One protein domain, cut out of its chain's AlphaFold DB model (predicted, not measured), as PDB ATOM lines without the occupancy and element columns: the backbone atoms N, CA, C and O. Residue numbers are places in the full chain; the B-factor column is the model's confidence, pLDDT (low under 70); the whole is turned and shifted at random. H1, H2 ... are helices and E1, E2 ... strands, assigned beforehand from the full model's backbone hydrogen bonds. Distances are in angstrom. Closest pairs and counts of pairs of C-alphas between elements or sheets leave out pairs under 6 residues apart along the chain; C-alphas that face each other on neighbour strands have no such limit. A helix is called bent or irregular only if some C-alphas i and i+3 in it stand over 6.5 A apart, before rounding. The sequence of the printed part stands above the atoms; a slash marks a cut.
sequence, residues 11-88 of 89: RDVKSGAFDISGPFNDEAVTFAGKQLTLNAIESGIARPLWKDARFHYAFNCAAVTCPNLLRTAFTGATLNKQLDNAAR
ATOM      1  N   ARG A  11      38.240   1.107  -3.704       79.75
ATOM      2  CA  ARG A  11      37.933  -0.321  -3.505       79.75
ATOM      3  C   ARG A  11      36.881  -0.571  -2.420       79.75
ATOM      4  O   ARG A  11      36.373  -1.685  -2.329       79.75
ATOM      5  N   ASP A  12      36.582   0.439  -1.602       82.00
ATOM      6  CA  ASP A  12      35.537   0.367  -0.578       82.00
ATOM      7  C   ASP A  12      34.140   0.553  -1.188       82.00
ATOM      8  O   ASP A  12      33.142   0.191  -0.567       82.00
ATOM      9  N   VAL A  13      34.060   1.079  -2.416       82.12
ATOM     10  CA  VAL A  13      32.818   1.118  -3.190       82.12
ATOM     11  C   VAL A  13      32.560  -0.286  -3.716       82.12
ATOM     12  O   VAL A  13      33.208  -0.723  -4.662       82.12
ATOM     13  N   LYS A  14      31.646  -1.002  -3.058       77.25
ATOM     14  CA  LYS A  14      31.304  -2.386  -3.385       77.25
ATOM     15  C   LYS A  14      29.945  -2.477  -4.049       77.25
ATOM     16  O   LYS A  14      28.964  -1.983  -3.498       77.25
ATOM     17  N   SER A  15      29.874  -3.244  -5.127       75.00
ATOM     18  CA  SER A  15      28.601  -3.581  -5.782       75.00
ATOM     19  C   SER A  15      28.107  -4.994  -5.479       75.00
ATOM     20  O   SER A  15      27.054  -5.418  -5.951       75.00
ATOM     21  N   GLY A  16      28.829  -5.731  -4.631       74.25
ATOM     22  CA  GLY A  16      28.416  -7.038  -4.134       74.25
ATOM     23  C   GLY A  16      29.297  -7.547  -2.995       74.25
ATOM     24  O   GLY A  16      30.391  -7.040  -2.746       74.25
ATOM     25  N   ALA A  17      28.836  -8.594  -2.304       68.25
ATOM     26  CA  ALA A  17      29.515  -9.154  -1.127       68.25
ATOM     27  C   ALA A  17      30.936  -9.684  -1.419       68.25
ATOM     28  O   ALA A  17      31.774  -9.732  -0.520       68.25
ATOM     29  N   PHE A  18      31.217 -10.044  -2.674       69.19
ATOM     30  CA  PHE A  18      32.501 -10.589  -3.130       69.19
ATOM     31  C   PHE A  18      33.337  -9.597  -3.942       69.19
ATOM     32  O   PHE A  18      34.363  -9.976  -4.508       69.19
ATOM     33  N   ASP A  19      32.925  -8.331  -4.003       70.81
ATOM     34  CA  ASP A  19      33.709  -7.315  -4.683       70.81
ATOM     35  C   ASP A  19      34.960  -6.975  -3.857       70.81
ATOM     36  O   ASP A  19      34.898  -6.442  -2.740       70.81
ATOM     37  N   ILE A  20      36.110  -7.370  -4.399       69.56
ATOM     38  CA  ILE A  20      37.439  -7.106  -3.844       69.56
ATOM     39  C   ILE A  20      38.200  -6.058  -4.652       69.56
ATOM     40  O   ILE A  20      39.217  -5.561  -4.166       69.56
ATOM     41  N   SER A  21      37.751  -5.745  -5.866       71.50
ATOM     42  CA  SER A  21      38.459  -4.869  -6.802       71.50
ATOM     43  C   SER A  21      37.859  -3.468  -6.846       71.50
ATOM     44  O   SER A  21      38.502  -2.575  -7.391       71.50
ATOM     45  N   GLY A  22      36.698  -3.262  -6.225       78.00
ATOM     46  CA  GLY A  22      35.934  -2.029  -6.324       78.00
ATOM     47  C   GLY A  22      35.137  -1.977  -7.630       78.00
ATOM     48  O   GLY A  22      35.112  -2.952  -8.390       78.00
ATOM     49  N   PRO A  23      34.597  -0.803  -7.985       81.56
ATOM     50  CA  PRO A  23      33.517  -0.694  -8.961       81.56
ATOM     51  C   PRO A  23      33.945  -0.939 -10.417       81.56
ATOM     52  O   PRO A  23      33.157  -0.844 -11.354       81.56
ATOM     53  N   PHE A  24      35.222  -1.238 -10.659       80.31
ATOM     54  CA  PHE A  24      35.782  -1.379 -12.005       80.31
ATOM     55  C   PHE A  24      35.277  -2.611 -12.764       80.31
ATOM     56  O   PHE A  24      35.364  -2.643 -13.995       80.31
ATOM     57  N   ASN A  25      34.788  -3.623 -12.045       80.50
ATOM     58  CA  ASN A  25      34.192  -4.823 -12.631       80.50
ATOM     59  C   ASN A  25      32.667  -4.740 -12.737       80.50
ATOM     60  O   ASN A  25      32.054  -5.689 -13.224       80.50
ATOM     61  N   ASP A  26      32.072  -3.623 -12.330       82.69
ATOM     62  CA  ASP A  26      30.638  -3.422 -12.463       82.69
ATOM     63  C   ASP A  26      30.279  -3.005 -13.881       82.69
ATOM     64  O   ASP A  26      31.099  -2.473 -14.639       82.69
ATOM     65  N   GLU A  27      29.024  -3.250 -14.242       82.19
ATOM     66  CA  GLU A  27      28.466  -2.815 -15.514       82.19
ATOM     67  C   GLU A  27      28.430  -1.282 -15.548       82.19
ATOM     68  O   GLU A  27      27.637  -0.638 -14.866       82.19
ATOM     69  N   ALA A  28      29.328  -0.694 -16.339       82.88
ATOM     70  CA  ALA A  28      29.502   0.752 -16.409       82.88
ATOM     71  C   ALA A  28      28.774   1.356 -17.614       82.88
ATOM     72  O   ALA A  28      28.251   2.468 -17.542       82.88
ATOM     73  N   VAL A  29      28.752   0.644 -18.746       85.56
ATOM     74  CA  VAL A  29      28.138   1.129 -19.988       85.56
ATOM     75  C   VAL A  29      27.631  -0.022 -20.848       85.56
ATOM     76  O   VAL A  29      28.263  -1.070 -20.944       85.56
ATOM     77  N   THR A  30      26.505   0.187 -21.531       87.38
ATOM     78  CA  THR A  30      26.046  -0.710 -22.597       87.38
ATOM     79  C   THR A  30      26.401  -0.112 -23.953       87.38
ATOM     80  O   THR A  30      25.938   0.974 -24.297       87.38
ATOM     81  N   PHE A  31      27.202  -0.821 -24.748       83.38
ATOM     82  CA  PHE A  31      27.567  -0.420 -26.107       83.38
ATOM     83  C   PHE A  31      27.278  -1.555 -27.089       83.38
ATOM     84  O   PHE A  31      27.679  -2.695 -26.865       83.38
ATOM     85  N   ALA A  32      26.571  -1.249 -28.181       84.75
ATOM     86  CA  ALA A  32      26.174  -2.230 -29.198       84.75
ATOM     87  C   ALA A  32      25.501  -3.497 -28.613       84.75
ATOM     88  O   ALA A  32      25.765  -4.614 -29.053       84.75
ATOM     89  N   GLY A  33      24.661  -3.327 -27.583       86.75
ATOM     90  CA  GLY A  33      23.964  -4.429 -26.907       86.75
ATOM     91  C   GLY A  33      24.842  -5.286 -25.987       86.75
ATOM     92  O   GLY A  33      24.363  -6.285 -25.459       86.75
ATOM     93  N   LYS A  34      26.111  -4.915 -25.776       84.31
ATOM     94  CA  LYS A  34      27.011  -5.567 -24.821       84.31
ATOM     95  C   LYS A  34      27.199  -4.688 -23.596       84.31
ATOM     96  O   LYS A  34      27.519  -3.507 -23.728       84.31
ATOM     97  N   GLN A  35      27.038  -5.285 -22.422       87.94
ATOM     98  CA  GLN A  35      27.385  -4.647 -21.159       87.94
ATOM     99  C   GLN A  35      28.900  -4.719 -20.981       87.94
ATOM    100  O   GLN A  35      29.502  -5.784 -21.128       87.94
ATOM    101  N   LEU A  36      29.518  -3.568 -20.743       86.69
ATOM    102  CA  LEU A  36      30.955  -3.425 -20.595       86.69
ATOM    103  C   LEU A  36      31.274  -2.838 -19.226       86.69
ATOM    104  O   LEU A  36      30.677  -1.855 -18.782       86.69
ATOM    105  N   THR A  37      32.265  -3.447 -18.590       87.69
ATOM    106  CA  THR A  37      32.866  -2.965 -17.349       87.69
ATOM    107  C   THR A  37      34.048  -2.054 -17.672       87.69
ATOM    108  O   THR A  37      34.618  -2.133 -18.768       87.69
ATOM    109  N   LEU A  38      34.457  -1.200 -16.732       84.00
ATOM    110  CA  LEU A  38      35.632  -0.339 -16.926       84.00
ATOM    111  C   LEU A  38      36.892  -1.175 -17.195       84.00
ATOM    112  O   LEU A  38      37.658  -0.874 -18.111       84.00
ATOM    113  N   ASN A  39      37.048  -2.284 -16.470       83.19
ATOM    114  CA  ASN A  39      38.149  -3.221 -16.667       83.19
ATOM    115  C   ASN A  39      38.102  -3.902 -18.051       83.19
ATOM    116  O   ASN A  39      39.137  -4.067 -18.701       83.19
ATOM    117  N   ALA A  40      36.914  -4.265 -18.550       84.50
ATOM    118  CA  ALA A  40      36.761  -4.850 -19.883       84.50
ATOM    119  C   ALA A  40      37.100  -3.847 -20.997       84.50
ATOM    120  O   ALA A  40      37.721  -4.219 -21.993       84.50
ATOM    121  N   ILE A  41      36.739  -2.573 -20.818       84.31
ATOM    122  CA  ILE A  41      37.096  -1.500 -21.753       84.31
ATOM    123  C   ILE A  41      38.611  -1.316 -21.788       84.31
ATOM    124  O   ILE A  41      39.197  -1.303 -22.871       84.31
ATOM    125  N   GLU A  42      39.262  -1.219 -20.629       81.88
ATOM    126  CA  GLU A  42      40.709  -1.014 -20.564       81.88
ATOM    127  C   GLU A  42      41.476  -2.213 -21.142       81.88
ATOM    128  O   GLU A  42      42.287  -2.072 -22.059       81.88
ATOM    129  N   SER A  43      41.208  -3.413 -20.628       82.44
ATOM    130  CA  SER A  43      41.990  -4.607 -20.953       82.44
ATOM    131  C   SER A  43      41.640  -5.232 -22.302       82.44
ATOM    132  O   SER A  43      42.538  -5.712 -22.994       82.44
ATOM    133  N   GLY A  44      40.361  -5.223 -22.679       81.50
ATOM    134  CA  GLY A  44      39.856  -5.910 -23.865       81.50
ATOM    135  C   GLY A  44      39.790  -5.043 -25.119       81.50
ATOM    136  O   GLY A  44      39.869  -5.579 -26.223       81.50
ATOM    137  N   ILE A  45      39.658  -3.720 -24.973       83.50
ATOM    138  CA  ILE A  45      39.475  -2.796 -26.103       83.50
ATOM    139  C   ILE A  45      40.653  -1.827 -26.200       83.50
ATOM    140  O   ILE A  45      41.352  -1.813 -27.209       83.50
ATOM    141  N   ALA A  46      40.908  -1.039 -25.155       82.12
ATOM    142  CA  ALA A  46      41.885   0.045 -25.205       82.12
ATOM    143  C   ALA A  46      43.325  -0.470 -25.364       82.12
ATOM    144  O   ALA A  46      44.014  -0.073 -26.302       82.12
ATOM    145  N   ARG A  47      43.773  -1.393 -24.499       79.94
ATOM    146  CA  ARG A  47      45.156  -1.916 -24.514       79.94
ATOM    147  C   ARG A  47      45.539  -2.638 -25.818       79.94
ATOM    148  O   ARG A  47      46.655  -2.419 -26.288       79.94
ATOM    149  N   PRO A  48      44.683  -3.482 -26.431       83.56
ATOM    150  CA  PRO A  48      45.019  -4.129 -27.702       83.56
ATOM    151  C   PRO A  48      44.999  -3.175 -28.900       83.56
ATOM    152  O   PRO A  48      45.794  -3.347 -29.826       83.56
ATOM    153  N   LEU A  49      44.092  -2.187 -28.901       84.19
ATOM    154  CA  LEU A  49      43.935  -1.248 -30.017       84.19
ATOM    155  C   LEU A  49      44.995  -0.145 -30.005       84.19
ATOM    156  O   LEU A  49      45.517   0.219 -31.060       84.19
ATOM    157  N   TRP A  50      45.327   0.385 -28.830       82.12
ATOM    158  CA  TRP A  50      46.254   1.499 -28.688       82.12
ATOM    159  C   TRP A  50      47.581   1.025 -28.107       82.12
ATOM    160  O   TRP A  50      47.741   0.842 -26.904       82.12
ATOM    161  N   LYS A  51      48.579   0.889 -28.982       80.44
ATOM    162  CA  LYS A  51      49.974   0.606 -28.607       80.44
ATOM    163  C   LYS A  51      50.717   1.878 -28.180       80.44
ATOM    164  O   LYS A  51      51.841   2.115 -28.611       80.44
ATOM    165  N   ASP A  52      50.070   2.716 -27.378       82.19
ATOM    166  CA  ASP A  52      50.598   4.003 -26.927       82.19
ATOM    167  C   ASP A  52      50.548   4.075 -25.404       82.19
ATOM    168  O   ASP A  52      49.471   4.160 -24.823       82.19
ATOM    169  N   ALA A  53      51.713   4.080 -24.753       81.31
ATOM    170  CA  ALA A  53      51.822   4.136 -23.296       81.31
ATOM    171  C   ALA A  53      51.150   5.378 -22.682       81.31
ATOM    172  O   ALA A  53      50.792   5.361 -21.503       81.31
ATOM    173  N   ARG A  54      50.926   6.441 -23.468       83.94
ATOM    174  CA  ARG A  54      50.255   7.656 -23.002       83.94
ATOM    175  C   ARG A  54      48.770   7.434 -22.692       83.94
ATOM    176  O   ARG A  54      48.159   8.279 -22.042       83.94
ATOM    177  N   PHE A  55      48.170   6.310 -23.093       81.19
ATOM    178  CA  PHE A  55      46.753   6.044 -22.814       81.19
ATOM    179  C   PHE A  55      46.435   6.015 -21.304       81.19
ATOM    180  O   PHE A  55      45.339   6.411 -20.914       81.19
ATOM    181  N   HIS A  56      47.398   5.651 -20.446       79.62
ATOM    182  CA  HIS A  56      47.248   5.665 -18.982       79.62
ATOM    183  C   HIS A  56      47.005   7.069 -18.391       79.62
ATOM    184  O   HIS A  56      46.535   7.191 -17.265       79.62
ATOM    185  N   TYR A  57      47.285   8.137 -19.144       78.75
ATOM    186  CA  TYR A  57      46.944   9.508 -18.743       78.75
ATOM    187  C   TYR A  57      45.487   9.874 -19.053       78.75
ATOM    188  O   TYR A  57      44.946  10.812 -18.470       78.75
ATOM    189  N   ALA A  58      44.847   9.142 -19.968       76.19
ATOM    190  CA  ALA A  58      43.424   9.276 -20.271       76.19
ATOM    191  C   ALA A  58      42.563   8.278 -19.478       76.19
ATOM    192  O   ALA A  58      41.423   8.592 -19.144       76.19
ATOM    193  N   PHE A  59      43.114   7.106 -19.147       73.75
ATOM    194  CA  PHE A  59      42.471   6.066 -18.344       73.75
ATOM    195  C   PHE A  59      43.134   5.984 -16.972       73.75
ATOM    196  O   PHE A  59      44.211   5.412 -16.818       73.75
ATOM    197  N   ASN A  60      42.492   6.577 -15.971       69.44
ATOM    198  CA  ASN A  60      43.013   6.598 -14.612       69.44
ATOM    199  C   ASN A  60      42.460   5.419 -13.802       69.44
ATOM    200  O   ASN A  60      41.254   5.211 -13.708       69.44
ATOM    201  N   CYS A  61      43.374   4.686 -13.177       67.56
ATOM    202  CA  CYS A  61      43.103   3.526 -12.334       67.56
ATOM    203  C   CYS A  61      42.594   3.871 -10.915       67.56
ATOM    204  O   CYS A  61      42.437   2.978 -10.088       67.56
ATOM    205  N   ALA A  62      42.396   5.158 -10.607       63.03
ATOM    206  CA  ALA A  62      42.035   5.729  -9.302       63.03
ATOM    207  C   ALA A  62      42.884   5.247  -8.106       63.03
ATOM    208  O   ALA A  62      42.494   5.412  -6.950       63.03
ATOM    209  N   ALA A  63      44.065   4.683  -8.365       64.75
ATOM    210  CA  ALA A  63      45.081   4.436  -7.355       64.75
ATOM    211  C   ALA A  63      45.919   5.701  -7.130       64.75
ATOM    212  O   ALA A  63      46.113   6.511  -8.036       64.75
ATOM    213  N   VAL A  64      46.479   5.838  -5.926       62.53
ATOM    214  CA  VAL A  64      47.340   6.975  -5.541       62.53
ATOM    215  C   VAL A  64      48.564   7.116  -6.458       62.53
ATOM    216  O   VAL A  64      49.083   8.210  -6.638       62.53
ATOM    217  N   THR A  65      49.012   6.016  -7.066       65.25
ATOM    218  CA  THR A  65      50.149   5.984  -7.994       65.25
ATOM    219  C   THR A  65      49.778   6.337  -9.438       65.25
ATOM    220  O   THR A  65      50.665   6.377 -10.287       65.25
ATOM    221  N   CYS A  66      48.493   6.536  -9.754       69.88
ATOM    222  CA  CYS A  66      48.061   6.877 -11.108       69.88
ATOM    223  C   CYS A  66      48.349   8.365 -11.390       69.88
ATOM    224  O   CYS A  66      48.268   9.195 -10.480       69.88
ATOM    225  N   PRO A  67      48.665   8.733 -12.641       69.44
ATOM    226  CA  PRO A  67      48.957  10.116 -12.985       69.44
ATOM    227  C   PRO A  67      47.732  11.018 -12.802       69.44
ATOM    228  O   PRO A  67      46.584  10.579 -12.934       69.44
ATOM    229  N   ASN A  68      47.988  12.298 -12.523       73.62
ATOM    230  CA  ASN A  68      46.937  13.293 -12.351       73.62
ATOM    231  C   ASN A  68      46.078  13.405 -13.615       73.62
ATOM    232  O   ASN A  68      46.581  13.650 -14.712       73.62
ATOM    233  N   LEU A  69      44.762  13.278 -13.439       74.50
ATOM    234  CA  LEU A  69      43.804  13.512 -14.511       74.50
ATOM    235  C   LEU A  69      43.776  14.993 -14.892       74.50
ATOM    236  O   LEU A  69      43.743  15.883 -14.035       74.50
ATOM    237  N   LEU A  70      43.731  15.257 -16.195       81.62
ATOM    238  CA  LEU A  70      43.492  16.602 -16.701       81.62
ATOM    239  C   LEU A  70      42.114  17.095 -16.243       81.62
ATOM    240  O   LEU A  70      41.118  16.383 -16.315       81.62
ATOM    241  N   ARG A  71      42.051  18.361 -15.816       84.94
ATOM    242  CA  ARG A  71      40.786  19.020 -15.435       84.94
ATOM    243  C   ARG A  71      39.902  19.376 -16.634       84.94
ATOM    244  O   ARG A  71      38.811  19.907 -16.453       84.94
ATOM    245  N   THR A  72      40.386  19.144 -17.848       84.44
ATOM    246  CA  THR A  72      39.693  19.439 -19.098       84.44
ATOM    247  C   THR A  72      39.477  18.156 -19.882       84.44
ATOM    248  O   THR A  72      40.321  17.261 -19.876       84.44
ATOM    249  N   ALA A  73      38.340  18.071 -20.572       84.81
ATOM    250  CA  ALA A  73      38.041  16.933 -21.428       84.81
ATOM    251  C   ALA A  73      39.051  16.833 -22.584       84.81
ATOM    252  O   ALA A  73      39.510  17.841 -23.136       84.81
ATOM    253  N   PHE A  74      39.375  15.603 -22.975       83.44
ATOM    254  CA  PHE A  74      40.137  15.354 -24.190       83.44
ATOM    255  C   PHE A  74      39.266  15.640 -25.416       83.44
ATOM    256  O   PHE A  74      38.109  15.226 -25.471       83.44
ATOM    257  N   THR A  75      39.821  16.322 -26.418       87.62
ATOM    258  CA  THR A  75      39.158  16.506 -27.719       87.62
ATOM    259  C   THR A  75      40.034  15.943 -28.824       87.62
ATOM    260  O   THR A  75      41.258  15.997 -28.718       87.62
ATOM    261  N   GLY A  76      39.441  15.431 -29.908       87.56
ATOM    262  CA  GLY A  76      40.212  14.842 -31.011       87.56
ATOM    263  C   GLY A  76      41.263  15.797 -31.595       87.56
ATOM    264  O   GLY A  76      42.374  15.373 -31.902       87.56
ATOM    265  N   ALA A  77      40.958  17.098 -31.655       92.06
ATOM    266  CA  ALA A  77      41.875  18.119 -32.160       92.06
ATOM    267  C   ALA A  77      43.094  18.354 -31.248       92.06
ATOM    268  O   ALA A  77      44.169  18.704 -31.730       92.06
ATOM    269  N   THR A  78      42.944  18.172 -29.933       90.19
ATOM    270  CA  THR A  78      43.985  18.477 -28.936       90.19
ATOM    271  C   THR A  78      44.570  17.243 -28.258       90.19
ATOM    272  O   THR A  78      45.480  17.387 -27.443       90.19
ATOM    273  N   LEU A  79      44.089  16.046 -28.606       87.62
ATOM    274  CA  LEU A  79      44.371  14.795 -27.904       87.62
ATOM    275  C   LEU A  79      45.870  14.538 -27.748       87.62
ATOM    276  O   LEU A  79      46.344  14.384 -26.630       87.62
ATOM    277  N   ASN A  80      46.632  14.565 -28.847       88.25
ATOM    278  CA  ASN A  80      48.074  14.301 -28.799       88.25
ATOM    279  C   ASN A  80      48.811  15.281 -27.877       88.25
ATOM    280  O   ASN A  80      49.578  14.861 -27.019       88.25
ATOM    281  N   LYS A  81      48.511  16.580 -27.989       89.31
ATOM    282  CA  LYS A  81      49.128  17.614 -27.149       89.31
ATOM    283  C   LYS A  81      48.756  17.450 -25.672       89.31
ATOM    284  O   LYS A  81      49.595  17.657 -24.803       89.31
ATOM    285  N   GLN A  82      47.505  17.090 -25.382       88.69
ATOM    286  CA  GLN A  82      47.037  16.835 -24.016       88.69
ATOM    287  C   GLN A  82      47.734  15.613 -23.406       88.69
ATOM    288  O   GLN A  82      48.200  15.694 -22.273       88.69
ATOM    289  N   LEU A  83      47.861  14.524 -24.167       86.88
ATOM    290  CA  LEU A  83      48.557  13.308 -23.743       86.88
ATOM    291  C   LEU A  83      50.058  13.544 -23.523       86.88
ATOM    292  O   LEU A  83      50.603  13.095 -22.521       86.88
ATOM    293  N   ASP A  84      50.718  14.289 -24.414       87.44
ATOM    294  CA  ASP A  84      52.138  14.630 -24.266       87.44
ATOM    295  C   ASP A  84      52.406  15.497 -23.038       87.44
ATOM    296  O   ASP A  84      53.393  15.290 -22.334       87.44
ATOM    297  N   ASN A  85      51.531  16.465 -22.767       86.06
ATOM    298  CA  ASN A  85      51.653  17.303 -21.580       86.06
ATOM    299  C   ASN A  85      51.431  16.491 -20.302       86.06
ATOM    300  O   ASN A  85      52.181  16.662 -19.347       86.06
ATOM    301  N   ALA A  86      50.440  15.596 -20.292       84.25
ATOM    302  CA  ALA A  86      50.177  14.732 -19.147       84.25
ATOM    303  C   ALA A  86      51.346  13.774 -18.864       84.25
ATOM    304  O   ALA A  86      51.647  13.519 -17.706       84.25
ATOM    305  N   ALA A  87      52.050  13.313 -19.904       83.69
ATOM    306  CA  ALA A  87      53.221  12.450 -19.764       83.69
ATOM    307  C   ALA A  87      54.499  13.153 -19.281       83.69
ATOM    308  O   ALA A  87      55.467  12.480 -18.931       83.69
ATOM    309  N   ARG A  88      54.534  14.489 -19.310       82.44
ATOM    310  CA  ARG A  88      55.691  15.305 -18.896       82.44
ATOM    311  C   ARG A  88      55.510  15.976 -17.534       82.44
ATOM    312  O   ARG A  88      56.473  16.571 -17.056       82.44
TER     313      ARG A  88
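What this domain is: This is residues 11 to 88 of the 89 residues of the protein "DUF547 domain-containing protein" of Hyphomicrobiales bacterium (UniProt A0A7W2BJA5). A loop of residues 11 to 22 makes one end of the longest axis; inward of it stands a small hairpin of two antiparallel strands, E1 and E2, from which H1 leads towards H2, which packs on H3 at the other end. The 78 printed residues, under half in named elements, are mixed: E1, E2, H1, H2, H3. The whole is only just loose, close to compact, with radius of gyration of the C-alphas 14.2 A and spans of 42 by 32 by 22 A.

How they stand to each other: Look first at the hairpin of E1, residues 27 to 31, and E2, residues 34 to 37: N 31 and O 34 are within hydrogen-bond range, 2.9 A. H1, residues 38 to 49, is near H2, residues 53 to 57, with 7 pairs of C-alphas within 10 A. H2 touches H3, residues 79 to 88; the closest C-alphas, of Arg 54 and Leu 83, are 5.9 A apart. Every O i to N i+4 pair is within range in H3, 5 of 8 in H1, 0 of 1 in H2, where 1 of 2 O i to N i+3 pairs is.

Where its parts are: Find C-alpha 27 at (28.466, -2.815, -15.514), where E1 begins. H1 runs 15.5 A and is only just irregular: C-alphas 44 and 47 are 6.7 A apart. H3 runs 14.5 A to C-alpha 88 at (55.691, 15.305, -18.896).

The domain as a whole: The printed part has no cut; the link from H2 to H3 is long, 21 residues. Find pLDDT under 70 at residues 17 to 18, 20 and 60 to 67.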